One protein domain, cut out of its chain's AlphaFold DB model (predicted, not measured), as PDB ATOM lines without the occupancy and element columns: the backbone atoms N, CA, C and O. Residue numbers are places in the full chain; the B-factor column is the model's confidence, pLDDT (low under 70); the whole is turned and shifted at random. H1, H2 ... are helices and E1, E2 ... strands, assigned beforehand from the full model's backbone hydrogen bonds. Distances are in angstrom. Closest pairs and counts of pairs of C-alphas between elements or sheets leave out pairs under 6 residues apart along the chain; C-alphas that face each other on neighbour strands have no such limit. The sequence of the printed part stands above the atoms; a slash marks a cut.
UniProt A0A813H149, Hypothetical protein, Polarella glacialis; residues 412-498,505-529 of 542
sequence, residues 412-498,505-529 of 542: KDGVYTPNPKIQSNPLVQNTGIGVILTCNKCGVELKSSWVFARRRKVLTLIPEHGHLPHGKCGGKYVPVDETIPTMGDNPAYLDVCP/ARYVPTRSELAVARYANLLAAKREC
ATOM      1  N   LYS A 412     -10.908  47.443   7.905       88.00
ATOM      2  CA  LYS A 412     -12.028  47.792   7.028       88.00
ATOM      3  C   LYS A 412     -13.253  46.991   7.468       88.00
ATOM      4  O   LYS A 412     -13.142  45.787   7.667       88.00
ATOM      5  N   ASP A 413     -14.379  47.669   7.678       90.19
ATOM      6  CA  ASP A 413     -15.668  47.051   8.036       90.19
ATOM      7  C   ASP A 413     -15.594  46.120   9.265       90.19
ATOM      8  O   ASP A 413     -16.152  45.028   9.284       90.19
ATOM      9  N   GLY A 414     -14.839  46.529  10.292       92.44
ATOM     10  CA  GLY A 414     -14.648  45.735  11.514       92.44
ATOM     11  C   GLY A 414     -13.751  44.503  11.339       92.44
ATOM     12  O   GLY A 414     -13.597  43.730  12.281       92.44
ATOM     13  N   VAL A 415     -13.125  44.319  10.174       95.25
ATOM     14  CA  VAL A 415     -12.193  43.221   9.894       95.25
ATOM     15  C   VAL A 415     -10.768  43.753   9.813       95.25
ATOM     16  O   VAL A 415     -10.467  44.691   9.071       95.25
ATOM     17  N   TYR A 416      -9.876  43.136  10.581       95.50
ATOM     18  CA  TYR A 416      -8.455  43.442  10.576       95.50
ATOM     19  C   TYR A 416      -7.721  42.686   9.462       95.50
ATOM     20  O   TYR A 416      -7.823  41.464   9.339       95.50
ATOM     21  N   THR A 417      -6.952  43.430   8.669       95.62
ATOM     22  CA  THR A 417      -6.033  42.928   7.646       95.62
ATOM     23  C   THR A 417      -4.664  43.595   7.848       95.62
ATOM     24  O   THR A 417      -4.549  44.807   7.641       95.62
ATOM     25  N   PRO A 418      -3.616  42.841   8.239       94.62
ATOM     26  CA  PRO A 418      -2.267  43.370   8.391       94.62
ATOM     27  C   PRO A 418      -1.771  44.006   7.097       94.62
ATOM     28  O   PRO A 418      -2.198  43.638   6.002       94.62
ATOM     29  N   ASN A 419      -0.819  44.929   7.198       93.00
ATOM     30  CA  ASN A 419      -0.181  45.472   6.000       93.00
ATOM     31  C   ASN A 419       0.584  44.366   5.219       93.00
ATOM     32  O   ASN A 419       1.010  43.376   5.822       93.00
ATOM     33  N   PRO A 420       0.816  44.523   3.899       94.06
ATOM     34  CA  PRO A 420       1.487  43.503   3.084       94.06
ATOM     35  C   PRO A 420       2.876  43.091   3.595       94.06
ATOM     36  O   PRO A 420       3.280  41.943   3.441       94.06
ATOM     37  N   LYS A 421       3.599  44.001   4.260       91.69
ATOM     38  CA  LYS A 421       4.909  43.709   4.859       91.69
ATOM     39  C   LYS A 421       4.786  42.717   6.022       91.69
ATOM     40  O   LYS A 421       5.587  41.795   6.112       91.69
ATOM     41  N   ILE A 422       3.771  42.855   6.871       94.38
ATOM     42  CA  ILE A 422       3.474  41.896   7.944       94.38
ATOM     43  C   ILE A 422       3.001  40.566   7.361       94.38
ATOM     44  O   ILE A 422       3.475  39.519   7.790       94.38
ATOM     45  N   GLN A 423       2.138  40.605   6.341       95.62
ATOM     46  CA  GLN A 423       1.684  39.397   5.641       95.62
ATOM     47  C   GLN A 423       2.841  38.620   4.990       95.62
ATOM     48  O   GLN A 423       2.769  37.402   4.883       95.62
ATOM     49  N   SER A 424       3.914  39.306   4.576       93.25
ATOM     50  CA  SER A 424       5.098  38.669   3.982       93.25
ATOM     51  C   SER A 424       5.976  37.898   4.980       93.25
ATOM     52  O   SER A 424       6.886  37.183   4.562       93.25
ATOM     53  N   ASN A 425       5.729  38.016   6.292       94.12
ATOM     54  CA  ASN A 425       6.473  37.265   7.300       94.12
ATOM     55  C   ASN A 425       6.038  35.780   7.285       94.12
ATOM     56  O   ASN A 425       4.857  35.506   7.481       94.12
ATOM     57  N   PRO A 426       6.959  34.806   7.130       94.38
ATOM     58  CA  PRO A 426       6.616  33.380   7.027       94.38
ATOM     59  C   PRO A 426       5.886  32.789   8.242       94.38
ATOM     60  O   PRO A 426       5.249  31.740   8.141       94.38
ATOM     61  N   LEU A 427       6.021  33.429   9.406       95.19
ATOM     62  CA  LEU A 427       5.367  33.020  10.647       95.19
ATOM     63  C   LEU A 427       3.963  33.624  10.792       95.19
ATOM     64  O   LEU A 427       3.232  33.244  11.703       95.19
ATOM     65  N   VAL A 428       3.579  34.555   9.917       96.50
ATOM     66  CA  VAL A 428       2.242  35.147   9.877       96.50
ATOM     67  C   VAL A 428       1.373  34.359   8.907       96.50
ATOM     68  O   VAL A 428       1.726  34.165   7.748       96.50
ATOM     69  N   GLN A 429       0.221  33.893   9.381       96.81
ATOM     70  CA  GLN A 429      -0.695  33.062   8.606       96.81
ATOM     71  C   GLN A 429      -2.127  33.565   8.762       96.81
ATOM     72  O   GLN A 429      -2.527  34.017   9.834       96.81
ATOM     73  N   ASN A 430      -2.911  33.467   7.692       96.81
ATOM     74  CA  ASN A 430      -4.354  33.660   7.757       96.81
ATOM     75  C   ASN A 430      -5.014  32.296   7.975       96.81
ATOM     76  O   ASN A 430      -4.856  31.395   7.153       96.81
ATOM     77  N   THR A 431      -5.727  32.128   9.084       95.50
ATOM     78  CA  THR A 431      -6.362  30.854   9.450       95.50
ATOM     79  C   THR A 431      -7.729  30.666   8.795       95.50
ATOM     80  O   THR A 431      -8.280  29.571   8.851       95.50
ATOM     81  N   GLY A 432      -8.326  31.731   8.246       93.00
ATOM     82  CA  GLY A 432      -9.733  31.775   7.830       93.00
ATOM     83  C   GLY A 432     -10.740  31.719   8.992       93.00
ATOM     84  O   GLY A 432     -11.927  31.968   8.788       93.00
ATOM     85  N   ILE A 433     -10.281  31.433  10.216       92.75
ATOM     86  CA  ILE A 433     -11.091  31.386  11.434       92.75
ATOM     87  C   ILE A 433     -10.937  32.735  12.131       92.75
ATOM     88  O   ILE A 433      -9.897  33.033  12.715       92.75
ATOM     89  N   GLY A 434     -11.972  33.567  12.039       93.88
ATOM     90  CA  GLY A 434     -11.945  34.892  12.644       93.88
ATOM     91  C   GLY A 434     -12.199  34.848  14.145       93.88
ATOM     92  O   GLY A 434     -13.273  34.437  14.572       93.88
ATOM     93  N   VAL A 435     -11.237  35.341  14.918       95.88
ATOM     94  CA  VAL A 435     -11.345  35.597  16.355       95.88
ATOM     95  C   VAL A 435     -11.967  36.979  16.555       95.88
ATOM     96  O   VAL A 435     -11.502  37.959  15.963       95.88
ATOM     97  N   ILE A 436     -13.021  37.058  17.369       96.88
ATOM     98  CA  ILE A 436     -13.628  38.335  17.763       96.88
ATOM     99  C   ILE A 436     -12.810  38.914  18.914       96.88
ATOM    100  O   ILE A 436     -12.632  38.291  19.961       96.88
ATOM    101  N   LEU A 437     -12.296  40.114  18.690       96.19
ATOM    102  CA  LEU A 437     -11.515  40.885  19.637       96.19
ATOM    103  C   LEU A 437     -12.333  42.093  20.079       96.19
ATOM    104  O   LEU A 437     -12.904  42.786  19.241       96.19
ATOM    105  N   THR A 438     -12.301  42.415  21.362       96.00
ATOM    106  CA  THR A 438     -12.973  43.588  21.921       96.00
ATOM    107  C   THR A 438     -11.942  44.533  22.509       96.00
ATOM    108  O   THR A 438     -11.004  44.126  23.199       96.00
ATOM    109  N   CYS A 439     -12.075  45.822  22.205       95.06
ATOM    110  CA  CYS A 439     -11.247  46.841  22.825       95.06
ATOM    111  C   CYS A 439     -11.598  46.940  24.311       95.06
ATOM    112  O   CYS A 439     -12.716  47.315  24.664       95.06
ATOM    113  N   ASN A 440     -10.626  46.689  25.183       93.56
ATOM    114  CA  ASN A 440     -10.831  46.679  26.632       93.56
ATOM    115  C   ASN A 440     -11.214  48.039  27.254       93.56
ATOM    116  O   ASN A 440     -11.467  48.104  28.452       93.56
ATOM    117  N   LYS A 441     -11.226  49.129  26.475       92.62
ATOM    118  CA  LYS A 441     -11.598  50.469  26.950       92.62
ATOM    119  C   LYS A 441     -12.950  50.957  26.455       92.62
ATOM    120  O   LYS A 441     -13.689  51.547  27.230       92.62
ATOM    121  N   CYS A 442     -13.263  50.773  25.175       92.31
ATOM    122  CA  CYS A 442     -14.492  51.318  24.590       92.31
ATOM    123  C   CYS A 442     -15.432  50.251  24.021       92.31
ATOM    124  O   CYS A 442     -16.413  50.607  23.377       92.31
ATOM    125  N   GLY A 443     -15.111  48.963  24.178       94.06
ATOM    126  CA  GLY A 443     -15.979  47.859  23.766       94.06
ATOM    127  C   GLY A 443     -16.115  47.649  22.254       94.06
ATOM    128  O   GLY A 443     -16.853  46.767  21.841       94.06
ATOM    129  N   VAL A 444     -15.416  48.420  21.414       94.12
ATOM    130  CA  VAL A 444     -15.476  48.247  19.952       94.12
ATOM    131  C   VAL A 444     -14.919  46.879  19.581       94.12
ATOM    132  O   VAL A 444     -13.812  46.529  19.999       94.12
ATOM    133  N   GLU A 445     -15.668  46.146  18.766       95.38
ATOM    134  CA  GLU A 445     -15.290  44.822  18.283       95.38
ATOM    135  C   GLU A 445     -14.468  44.891  16.989       95.38
ATOM    136  O   GLU A 445     -14.578  45.819  16.183       95.38
ATOM    137  N   LEU A 446     -13.603  43.899  16.807       95.19
ATOM    138  CA  LEU A 446     -12.729  43.728  15.658       95.19
ATOM    139  C   LEU A 446     -12.547  42.237  15.392       95.19
ATOM    140  O   LEU A 446     -12.148  41.486  16.277       95.19
ATOM    141  N   LYS A 447     -12.771  41.798  14.159       96.81
ATOM    142  CA  LYS A 447     -12.530  40.415  13.749       96.81
ATOM    143  C   LYS A 447     -11.131  40.279  13.152       96.81
ATOM    144  O   LYS A 447     -10.821  40.946  12.166       96.81
ATOM    145  N   SER A 448     -10.301  39.391  13.699       97.06
ATOM    146  CA  SER A 448      -8.976  39.059  13.152       97.06
ATOM    147  C   SER A 448      -8.901  37.579  12.792       97.06
ATOM    148  O   SER A 448      -9.194  36.726  13.619       97.06
ATOM    149  N   SER A 449      -8.515  37.268  11.552       97.38
ATOM    150  CA  SER A 449      -8.236  35.884  11.107       97.38
ATOM    151  C   SER A 449      -6.736  35.642  10.907       97.38
ATOM    152  O   SER A 449      -6.336  34.668  10.279       97.38
ATOM    153  N   TRP A 450      -5.897  36.562  11.389       97.56
ATOM    154  CA  TRP A 450      -4.452  36.536  11.196       97.56
ATOM    155  C   TRP A 450      -3.763  36.146  12.494       97.56
ATOM    156  O   TRP A 450      -4.033  36.727  13.545       97.56
ATOM    157  N   VAL A 451      -2.852  35.180  12.418       97.06
ATOM    158  CA  VAL A 451      -2.091  34.686  13.565       97.06
ATOM    159  C   VAL A 451      -0.596  34.719  13.281       97.06
ATOM    160  O   VAL A 451      -0.165  34.556  12.143       97.06
ATOM    161  N   PHE A 452       0.198  34.899  14.328       96.69
ATOM    162  CA  PHE A 452       1.635  34.687  14.332       96.69
ATOM    163  C   PHE A 452       1.936  33.357  15.028       96.69
ATOM    164  O   PHE A 452       1.710  33.202  16.232       96.69
ATOM    165  N   ALA A 453       2.416  32.382  14.262       94.75
ATOM    166  CA  ALA A 453       2.740  31.042  14.730       94.75
ATOM    167  C   ALA A 453       4.253  30.911  14.931       94.75
ATOM    168  O   ALA A 453       5.028  30.951  13.979       94.75
ATOM    169  N   ARG A 454       4.692  30.719  16.180       90.81
ATOM    170  CA  ARG A 454       6.106  30.493  16.510       90.81
ATOM    171  C   ARG A 454       6.244  29.326  17.477       90.81
ATOM    172  O   ARG A 454       5.797  29.391  18.624       90.81
ATOM    173  N   ARG A 455       6.951  28.278  17.043       87.19
ATOM    174  CA  ARG A 455       7.142  27.028  17.800       87.19
ATOM    175  C   ARG A 455       5.787  26.397  18.163       87.19
ATOM    176  O   ARG A 455       5.070  25.970  17.274       87.19
ATOM    177  N   ARG A 456       5.444  26.353  19.456       89.06
ATOM    178  CA  ARG A 456       4.193  25.797  20.008       89.06
ATOM    179  C   ARG A 456       3.218  26.881  20.485       89.06
ATOM    180  O   ARG A 456       2.377  26.618  21.336       89.06
ATOM    181  N   LYS A 457       3.396  28.126  20.036       92.50
ATOM    182  CA  LYS A 457       2.533  29.250  20.406       92.50
ATOM    183  C   LYS A 457       1.918  29.858  19.155       92.50
ATOM    184  O   LYS A 457       2.631  30.157  18.197       92.50
ATOM    185  N   VAL A 458       0.608  30.058  19.212       94.62
ATOM    186  CA  VAL A 458      -0.180  30.765  18.205       94.62
ATOM    187  C   VAL A 458      -0.730  32.018  18.873       94.62
ATOM    188  O   VAL A 458      -1.316  31.934  19.951       94.62
ATOM    189  N   LEU A 459      -0.472  33.174  18.266       96.38
ATOM    190  CA  LEU A 459      -0.879  34.478  18.781       96.38
ATOM    191  C   LEU A 459      -1.748  35.186  17.749       96.38
ATOM    192  O   LEU A 459      -1.334  35.310  16.600       96.38
ATOM    193  N   THR A 460      -2.922  35.680  18.132       97.19
ATOM    194  CA  THR A 460      -3.788  36.444  17.221       97.19
ATOM    195  C   THR A 460      -3.204  37.835  16.992       97.19
ATOM    196  O   THR A 460      -2.927  38.560  17.950       97.19
ATOM    197  N   LEU A 461      -3.017  38.223  15.730       97.06
ATOM    198  CA  LEU A 461      -2.509  39.548  15.383       97.06
ATOM    199  C   LEU A 461      -3.584  40.616  15.579       97.06
ATOM    200  O   LEU A 461      -4.735  40.442  15.162       97.06
ATOM    201  N   ILE A 462      -3.177  41.728  16.190       95.50
ATOM    202  CA  ILE A 462      -4.004  42.908  16.450       95.50
ATOM    203  C   ILE A 462      -3.295  44.169  15.931       95.50
ATOM    204  O   ILE A 462      -2.063  44.210  15.923       95.50
ATOM    205  N   PRO A 463      -4.030  45.221  15.533       93.81
ATOM    206  CA  PRO A 463      -3.416  46.479  15.123       93.81
ATOM    207  C   PRO A 463      -2.702  47.148  16.308       93.81
ATOM    208  O   PRO A 463      -3.314  47.392  17.350       93.81
ATOM    209  N   GLU A 464      -1.426  47.499  16.133       88.06
ATOM    210  CA  GLU A 464      -0.562  48.106  17.163       88.06
ATOM    211  C   GLU A 464      -1.157  49.394  17.761       88.06
ATOM    212  O   GLU A 464      -1.004  49.682  18.948       88.06
ATOM    213  N   HIS A 465      -1.859  50.179  16.941       82.81
ATOM    214  CA  HIS A 465      -2.392  51.488  17.323       82.81
ATOM    215  C   HIS A 465      -3.892  51.481  17.660       82.81
ATOM    216  O   HIS A 465      -4.513  52.542  17.737       82.81
ATOM    217  N   GLY A 466      -4.484  50.304  17.894       79.69
ATOM    218  CA  GLY A 466      -5.914  50.178  18.186       79.69
ATOM    219  C   GLY A 466      -6.798  50.570  16.993       79.69
ATOM    220  O   GLY A 466      -6.374  50.486  15.840       79.69
ATOM    221  N   HIS A 467      -8.046  50.974  17.249       77.88
ATOM    222  CA  HIS A 467      -8.977  51.379  16.191       77.88
ATOM    223  C   HIS A 467      -8.980  52.893  15.956       77.88
ATOM    224  O   HIS A 467      -9.082  53.707  16.876       77.88
ATOM    225  N   LEU A 468      -8.936  53.260  14.674       65.88
ATOM    226  CA  LEU A 468      -8.916  54.642  14.193       65.88
ATOM    227  C   LEU A 468     -10.149  55.509  14.520       65.88
ATOM    228  O   LEU A 468      -9.929  56.707  14.686       65.88
ATOM    229  N   PRO A 469     -11.400  55.005  14.652       64.62
ATOM    230  CA  PRO A 469     -12.571  55.877  14.796       64.62
ATOM    231  C   PRO A 469     -12.483  56.854  15.971       64.62
ATOM    232  O   PRO A 469     -13.055  57.934  15.903       64.62
ATOM    233  N   HIS A 470     -11.746  56.505  17.034       64.12
ATOM    234  CA  HIS A 470     -11.643  57.347  18.228       64.12
ATOM    235  C   HIS A 470     -10.281  58.022  18.408       64.12
ATOM    236  O   HIS A 470     -10.174  58.847  19.309       64.12
ATOM    237  N   GLY A 471      -9.247  57.696  17.611       55.09
ATOM    238  CA  GLY A 471      -7.900  58.316  17.594       55.09
ATOM    239  C   GLY A 471      -7.108  58.390  18.920       55.09
ATOM    240  O   GLY A 471      -5.914  58.668  18.911       55.09
ATOM    241  N   LYS A 472      -7.758  58.153  20.062       69.06
ATOM    242  CA  LYS A 472      -7.318  58.436  21.435       69.06
ATOM    243  C   LYS A 472      -7.766  57.365  22.432       69.06
ATOM    244  O   LYS A 472      -7.514  57.516  23.621       69.06
ATOM    245  N   CYS A 473      -8.426  56.293  21.980       80.31
ATOM    246  CA  CYS A 473      -8.923  55.242  22.874       80.31
ATOM    247  C   CYS A 473      -7.778  54.663  23.726       80.31
ATOM    248  O   CYS A 473      -7.928  54.462  24.930       80.31
ATOM    249  N   GLY A 474      -6.596  54.451  23.128       82.94
ATOM    250  CA  GLY A 474      -5.420  53.920  23.827       82.94
ATOM    251  C   GLY A 474      -5.681  52.567  24.502       82.94
ATOM    252  O   GLY A 474      -5.016  52.241  25.485       82.94
ATOM    253  N   GLY A 475      -6.723  51.852  24.069       87.69
ATOM    254  CA  GLY A 475      -7.097  50.526  24.546       87.69
ATOM    255  C   GLY A 475      -6.396  49.447  23.737       87.69
ATOM    256  O   GLY A 475      -5.892  49.705  22.643       87.69
ATOM    257  N   LYS A 476      -6.369  48.235  24.286       91.25
ATOM    258  CA  LYS A 476      -5.833  47.051  23.613       91.25
ATOM    259  C   LYS A 476      -6.985  46.133  23.239       91.25
ATOM    260  O   LYS A 476      -7.962  46.015  23.978       91.25
ATOM    261  N   TYR A 477      -6.860  45.503  22.082       94.06
ATOM    262  CA  TYR A 477      -7.771  44.450  21.672       94.06
ATOM    263  C   TYR A 477      -7.443  43.170  22.428       94.06
ATOM    264  O   TYR A 477      -6.295  42.729  22.416       94.06
ATOM    265  N   VAL A 478      -8.451  42.600  23.079       94.94
ATOM    266  CA  VAL A 478      -8.380  41.304  23.761       94.94
ATOM    267  C   VAL A 478      -9.426  40.364  23.158       94.94
ATOM    268  O   VAL A 478     -10.471  40.848  22.724       94.94
ATOM    269  N   PRO A 479      -9.183  39.049  23.069       95.81
ATOM    270  CA  PRO A 479     -10.184  38.107  22.575       95.81
ATOM    271  C   PRO A 479     -11.369  38.045  23.532       95.81
ATOM    272  O   PRO A 479     -11.172  37.978  24.742       95.81
ATOM    273  N   VAL A 480     -12.587  38.005  22.992       95.38
ATOM    274  CA  VAL A 480     -13.811  37.843  23.802       95.38
ATOM    275  C   VAL A 480     -13.822  36.507  24.548       95.38
ATOM    276  O   VAL A 480     -14.401  36.395  25.622       95.38
ATOM    277  N   ASP A 481     -13.192  35.484  23.972       89.38
ATOM    278  CA  ASP A 481     -13.142  34.138  24.540       89.38
ATOM    279  C   ASP A 481     -11.954  33.903  25.493       89.38
ATOM    280  O   ASP A 481     -11.886  32.843  26.106       89.38
ATOM    281  N   GLU A 482     -11.035  34.872  25.616       86.69
ATOM    282  CA  GLU A 482      -9.780  34.797  26.387       86.69
ATOM    283  C   GLU A 482      -8.881  33.578  26.079       86.69
ATOM    284  O   GLU A 482      -7.908  33.317  26.788       86.69
ATOM    285  N   THR A 483      -9.151  32.828  25.008       84.00
ATOM    286  CA  THR A 483      -8.501  31.530  24.771       84.00
ATOM    287  C   THR A 483      -7.168  31.641  24.038       84.00
ATOM    288  O   THR A 483      -6.265  30.835  24.275       84.00
ATOM    289  N   ILE A 484      -7.022  32.631  23.151       90.19
ATOM    290  CA  ILE A 484      -5.835  32.793  22.301       90.19
ATOM    291  C   ILE A 484      -5.143  34.121  22.627       90.19
ATOM    292  O   ILE A 484      -5.732  35.180  22.418       90.19
ATOM    293  N   PRO A 485      -3.879  34.117  23.081       95.50
ATOM    294  CA  PRO A 485      -3.178  35.356  23.386       95.50
ATOM    295  C   PRO A 485      -2.986  36.226  22.134       95.50
ATOM    296  O   PRO A 485      -2.857  35.730  21.017       95.50
ATOM    297  N   THR A 486      -2.950  37.546  22.316       95.69
ATOM    298  CA  THR A 486      -2.842  38.524  21.219       95.69
ATOM    299  C   THR A 486      -1.435  39.109  21.089       95.69
ATOM    300  O   THR A 486      -0.724  39.242  22.085       95.69
ATOM    301  N   MET A 487      -1.048  39.536  19.884       95.12
ATOM    302  CA  MET A 487       0.226  40.211  19.597       95.12
ATOM    303  C   MET A 487       0.032  41.369  18.610       95.12
ATOM    304  O   MET A 487      -0.702  41.236  17.636       95.12
ATOM    305  N   GLY A 488       0.689  42.506  18.859       94.50
ATOM    306  CA  GLY A 488       0.648  43.671  17.969       94.50
ATOM    307  C   GLY A 488       1.376  43.431  16.645       94.50
ATOM    308  O   GLY A 488       2.390  42.736  16.600       94.50
ATOM    309  N   ASP A 489       0.886  44.038  15.568       93.25
ATOM    310  CA  ASP A 489       1.398  43.891  14.200       93.25
ATOM    311  C   ASP A 489       2.608  44.772  13.859       93.25
ATOM    312  O   ASP A 489       2.819  45.174  12.714       93.25
ATOM    313  N   ASN A 490       3.443  45.069  14.850       91.00
ATOM    314  CA  ASN A 490       4.684  45.800  14.651       91.00
ATOM    315  C   ASN A 490       5.775  44.853  14.106       91.00
ATOM    316  O   ASN A 490       6.101  43.873  14.781       91.00
ATOM    317  N   PRO A 491       6.409  45.152  12.950       88.00
ATOM    318  CA  PRO A 491       7.438  44.294  12.361       88.00
ATOM    319  C   PRO A 491       8.561  43.919  13.333       88.00
ATOM    320  O   PRO A 491       9.041  42.794  13.290       88.00
ATOM    321  N   ALA A 492       8.935  44.823  14.245       85.25
ATOM    322  CA  ALA A 492       9.986  44.577  15.232       85.25
ATOM    323  C   ALA A 492       9.634  43.466  16.241       85.25
ATOM    324  O   ALA A 492      10.529  42.816  16.765       85.25
ATOM    325  N   TYR A 493       8.344  43.226  16.512       86.62
ATOM    326  CA  TYR A 493       7.905  42.126  17.384       86.62
ATOM    327  C   TYR A 493       7.803  40.791  16.642       86.62
ATOM    328  O   TYR A 493       7.824  39.733  17.271       86.62
ATOM    329  N   LEU A 494       7.705  40.846  15.312       88.06
ATOM    330  CA  LEU A 494       7.618  39.674  14.444       88.06
ATOM    331  C   LEU A 494       8.980  39.271  13.862       88.06
ATOM    332  O   LEU A 494       9.082  38.203  13.251       88.06
ATOM    333  N   ASP A 495      10.010  40.105  14.036       78.81
ATOM    334  CA  ASP A 495      11.371  39.828  13.590       78.81
ATOM    335  C   ASP A 495      12.032  38.825  14.540       78.81
ATOM    336  O   ASP A 495      12.349  39.103  15.700       78.81
ATOM    337  N   VAL A 496      12.175  37.594  14.058       70.31
ATOM    338  CA  VAL A 496      12.815  36.517  14.801       70.31
ATOM    339  C   VAL A 496      14.212  36.343  14.238       70.31
ATOM    340  O   VAL A 496      14.380  35.872  13.116       70.31
ATOM    341  N   CYS A 497      15.215  36.678  15.048       48.38
ATOM    342  CA  CYS A 497      16.617  36.495  14.696       48.38
ATOM    343  C   CYS A 497      16.876  35.063  14.162       48.38
ATOM    344  O   CYS A 497      16.531  34.090  14.848       48.38
ATOM    345  N   PRO A 498      17.530  34.904  12.994       51.00
ATOM    346  CA  PRO A 498      17.778  33.602  12.363       51.00
ATOM    347  C   PRO A 498      18.675  32.668  13.193       51.00
ATOM    348  O   PRO A 498      18.742  31.471  12.928       51.00
ATOM    349  N   ALA A 505       9.650  24.405  10.305       42.91
ATOM    350  CA  ALA A 505       8.755  23.477   9.630       42.91
ATOM    351  C   ALA A 505       7.375  24.143   9.576       42.91
ATOM    352  O   ALA A 505       6.939  24.736  10.565       42.91
ATOM    353  N   ARG A 506       6.701  24.084   8.419       49.03
ATOM    354  CA  ARG A 506       5.304  24.519   8.269       49.03
ATOM    355  C   ARG A 506       4.508  23.937   9.436       49.03
ATOM    356  O   ARG A 506       4.383  22.719   9.531       49.03
ATOM    357  N   TYR A 507       4.039  24.788  10.345       54.97
ATOM    358  CA  TYR A 507       3.214  24.345  11.460       54.97
ATOM    359  C   TYR A 507       1.916  23.780  10.878       54.97
ATOM    360  O   TYR A 507       1.079  24.515  10.360       54.97
ATOM    361  N   VAL A 508       1.804  22.454  10.893       55.12
ATOM    362  CA  VAL A 508       0.565  21.736  10.613       55.12
ATOM    363  C   VAL A 508      -0.099  21.554  11.975       55.12
ATOM    364  O   VAL A 508       0.470  20.838  12.803       55.12
ATOM    365  N   PRO A 509      -1.239  22.215  12.252       54.38
ATOM    366  CA  PRO A 509      -1.900  22.078  13.540       54.38
ATOM    367  C   PRO A 509      -2.193  20.600  13.797       54.38
ATOM    368  O   PRO A 509      -2.708  19.878  12.937       54.38
ATOM    369  N   THR A 510      -1.814  20.132  14.979       60.28
ATOM    370  CA  THR A 510      -2.026  18.746  15.390       60.28
ATOM    371  C   THR A 510      -3.522  18.432  15.420       60.28
ATOM    372  O   THR A 510      -4.368  19.313  15.597       60.28
ATOM    373  N   ARG A 511      -3.881  17.150  15.282       49.25
ATOM    374  CA  ARG A 511      -5.281  16.693  15.374       49.25
ATOM    375  C   ARG A 511      -5.970  17.181  16.657       49.25
ATOM    376  O   ARG A 511      -7.154  17.498  16.620       49.25
ATOM    377  N   SER A 512      -5.224  17.284  17.757       47.31
ATOM    378  CA  SER A 512      -5.675  17.849  19.030       47.31
ATOM    379  C   SER A 512      -5.935  19.355  18.965       47.31
ATOM    380  O   SER A 512      -6.945  19.811  19.482       47.31
ATOM    381  N   GLU A 513      -5.091  20.137  18.291       55.69
ATOM    382  CA  GLU A 513      -5.285  21.590  18.151       55.69
ATOM    383  C   GLU A 513      -6.459  21.917  17.215       55.69
ATOM    384  O   GLU A 513      -7.262  22.802  17.506       55.69
ATOM    385  N   LEU A 514      -6.644  21.130  16.148       62.78
ATOM    386  CA  LEU A 514      -7.847  21.190  15.308       62.78
ATOM    387  C   LEU A 514      -9.111  20.774  16.073       62.78
ATOM    388  O   LEU A 514     -10.180  21.334  15.831       62.78
ATOM    389  N   ALA A 515      -9.009  19.816  16.998       52.88
ATOM    390  CA  ALA A 515     -10.121  19.418  17.856       52.88
ATOM    391  C   ALA A 515     -10.489  20.520  18.859       52.88
ATOM    392  O   ALA A 515     -11.673  20.793  19.032       52.88
ATOM    393  N   VAL A 516      -9.504  21.205  19.449       55.19
ATOM    394  CA  VAL A 516      -9.733  22.352  20.344       55.19
ATOM    395  C   VAL A 516     -10.376  23.516  19.585       55.19
ATOM    396  O   VAL A 516     -11.372  24.061  20.051       55.19
ATOM    397  N   ALA A 517      -9.898  23.839  18.379       58.00
ATOM    398  CA  ALA A 517     -10.509  24.874  17.542       58.00
ATOM    399  C   ALA A 517     -11.943  24.509  17.108       58.00
ATOM    400  O   ALA A 517     -12.843  25.349  17.138       58.00
ATOM    401  N   ARG A 518     -12.199  23.241  16.751       65.06
ATOM    402  CA  ARG A 518     -13.558  22.751  16.458       65.06
ATOM    403  C   ARG A 518     -14.465  22.808  17.684       65.06
ATOM    404  O   ARG A 518     -15.620  23.200  17.553       65.06
ATOM    405  N   TYR A 519     -13.953  22.455  18.858       53.78
ATOM    406  CA  TYR A 519     -14.706  22.499  20.106       53.78
ATOM    407  C   TYR A 519     -15.046  23.937  20.521       53.78
ATOM    408  O   TYR A 519     -16.189  24.213  20.877       53.78
ATOM    409  N   ALA A 520     -14.105  24.875  20.377       59.28
ATOM    410  CA  ALA A 520     -14.349  26.300  20.600       59.28
ATOM    411  C   ALA A 520     -15.434  26.849  19.654       59.28
ATOM    412  O   ALA A 520     -16.355  27.533  20.100       59.28
ATOM    413  N   ASN A 521     -15.399  26.466  18.374       62.28
ATOM    414  CA  ASN A 521     -16.430  26.845  17.404       62.28
ATOM    415  C   ASN A 521     -17.805  26.235  17.730       62.28
ATOM    416  O   ASN A 521     -18.821  26.916  17.595       62.28
ATOM    417  N   LEU A 522     -17.857  24.983  18.198       64.25
ATOM    418  CA  LEU A 522     -19.104  24.352  18.646       64.25
ATOM    419  C   LEU A 522     -19.684  25.048  19.884       64.25
ATOM    420  O   LEU A 522     -20.892  25.269  19.948       64.25
ATOM    421  N   LEU A 523     -18.841  25.449  20.840       59.69
ATOM    422  CA  LEU A 523     -19.278  26.216  22.010       59.69
ATOM    423  C   LEU A 523     -19.781  27.615  21.629       59.69
ATOM    424  O   LEU A 523     -20.797  28.059  22.163       59.69
ATOM    425  N   ALA A 524     -19.120  28.291  20.687       64.38
ATOM    426  CA  ALA A 524     -19.578  29.576  20.167       64.38
ATOM    427  C   ALA A 524     -20.937  29.452  19.454       64.38
ATOM    428  O   ALA A 524     -21.846  30.233  19.729       64.38
ATOM    429  N   ALA A 525     -21.114  28.427  18.610       69.19
ATOM    430  CA  ALA A 525     -22.381  28.157  17.928       69.19
ATOM    431  C   ALA A 525     -23.510  27.812  18.913       69.19
ATOM    432  O   ALA A 525     -24.632  28.297  18.764       69.19
ATOM    433  N   LYS A 526     -23.208  27.035  19.961       76.62
ATOM    434  CA  LYS A 526     -24.164  26.719  21.029       76.62
ATOM    435  C   LYS A 526     -24.634  27.982  21.758       76.62
ATOM    436  O   LYS A 526     -25.835  28.185  21.893       76.62
ATOM    437  N   ARG A 527     -23.706  28.864  22.149       76.00
ATOM    438  CA  ARG A 527     -24.023  30.145  22.812       76.00
ATOM    439  C   ARG A 527     -24.842  31.082  21.925       76.00
ATOM    440  O   ARG A 527     -25.690  31.812  22.424       76.00
ATOM    441  N   GLU A 528     -24.587  31.084  20.619       74.44
ATOM    442  CA  GLU A 528     -25.380  31.846  19.647       74.44
ATOM    443  C   GLU A 528     -26.813  31.296  19.540       74.44
ATOM    444  O   GLU A 528     -27.770  32.066  19.488       74.44
ATOM    445  N   CYS A 529     -26.973  29.970  19.572       72.31
ATOM    446  CA  CYS A 529     -28.279  29.315  19.571       72.31
ATOM    447  C   CYS A 529     -29.061  29.593  20.867       72.31
ATOM    448  O   CYS A 529     -30.250  29.893  20.814       72.31
TER     449      CYS A 529
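Overview. This is residues 412 to 498 and 505 to 529 of the 542 residues of the protein "Hypothetical protein" of Polarella glacialis (UniProt A0A813H149). A five-stranded sheet is folded back on itself like part of a barrel, with E4 and E1 facing E3 and E5 and E2 as the hinge; a long helix, H3, is set off from it, and two short helices, H1 and H2, graze it. The printed part has 112 residues with three named helices and five named strands, a mixed class, in the order H1 E1 E2 E3 E4 E5 H2 H3. The sheet, E4 E1 E2 E3 E5, is mixed. The whole is compact, with a radius of gyration of the C-alphas of 14.5 A, and spans 46 by 42 by 20 A.

Arrangement. H1, residues 420 to 423, only grazes the sheet with residues 422 to 423. E1, residues 428 to 439, bends by 102 degrees at residue 432 and forms a hairpin with E2, residues 445 to 454, with N 429 and O 451 2.9 A apart. E2 forms a hairpin with E3, residues 457 to 462, with N 452 and O 459 2.8 A apart. E1 E2 E3 are a meander, each strand the antiparallel neighbour of the one before. E4, residues 477 to 479, is antiparallel to E1, with N 438 and O 478 2.8 A apart; E1 to E4 are a Greek key, a meander and a fourth strand antiparallel to its first. E5, residues 486 to 488, is parallel to E3, with N 462 and O 487 2.9 A apart. H2, residues 491 to 494, only grazes the sheet and is close to but not clearly touching H1; their closest C-alphas, of Ile 422 and Pro 491, are 6.4 A apart. H3, residues 511 to 529, is apart from H1, H2 and the five strands. Every O i to N i+4 pair is within hydrogen-bond range in H3; H1 and H2 are too short for one.

Along the chain. H1 begins at C-alpha 420, (1.487, 43.503, 3.084). E1 measures 22.1 A, E2 25.8 A and H3 26.6 A, ending at C-alpha 529, (-28.279, 29.315, 19.571).

Size, cuts and confidence. Residues 499 to 504 are not printed; C-alphas 498 and 505 are 13.8 A apart. The link E3 to E4 is long. The model's pLDDT is under 70 at residues 468 to 472, 497 to 498 and 505 to 525.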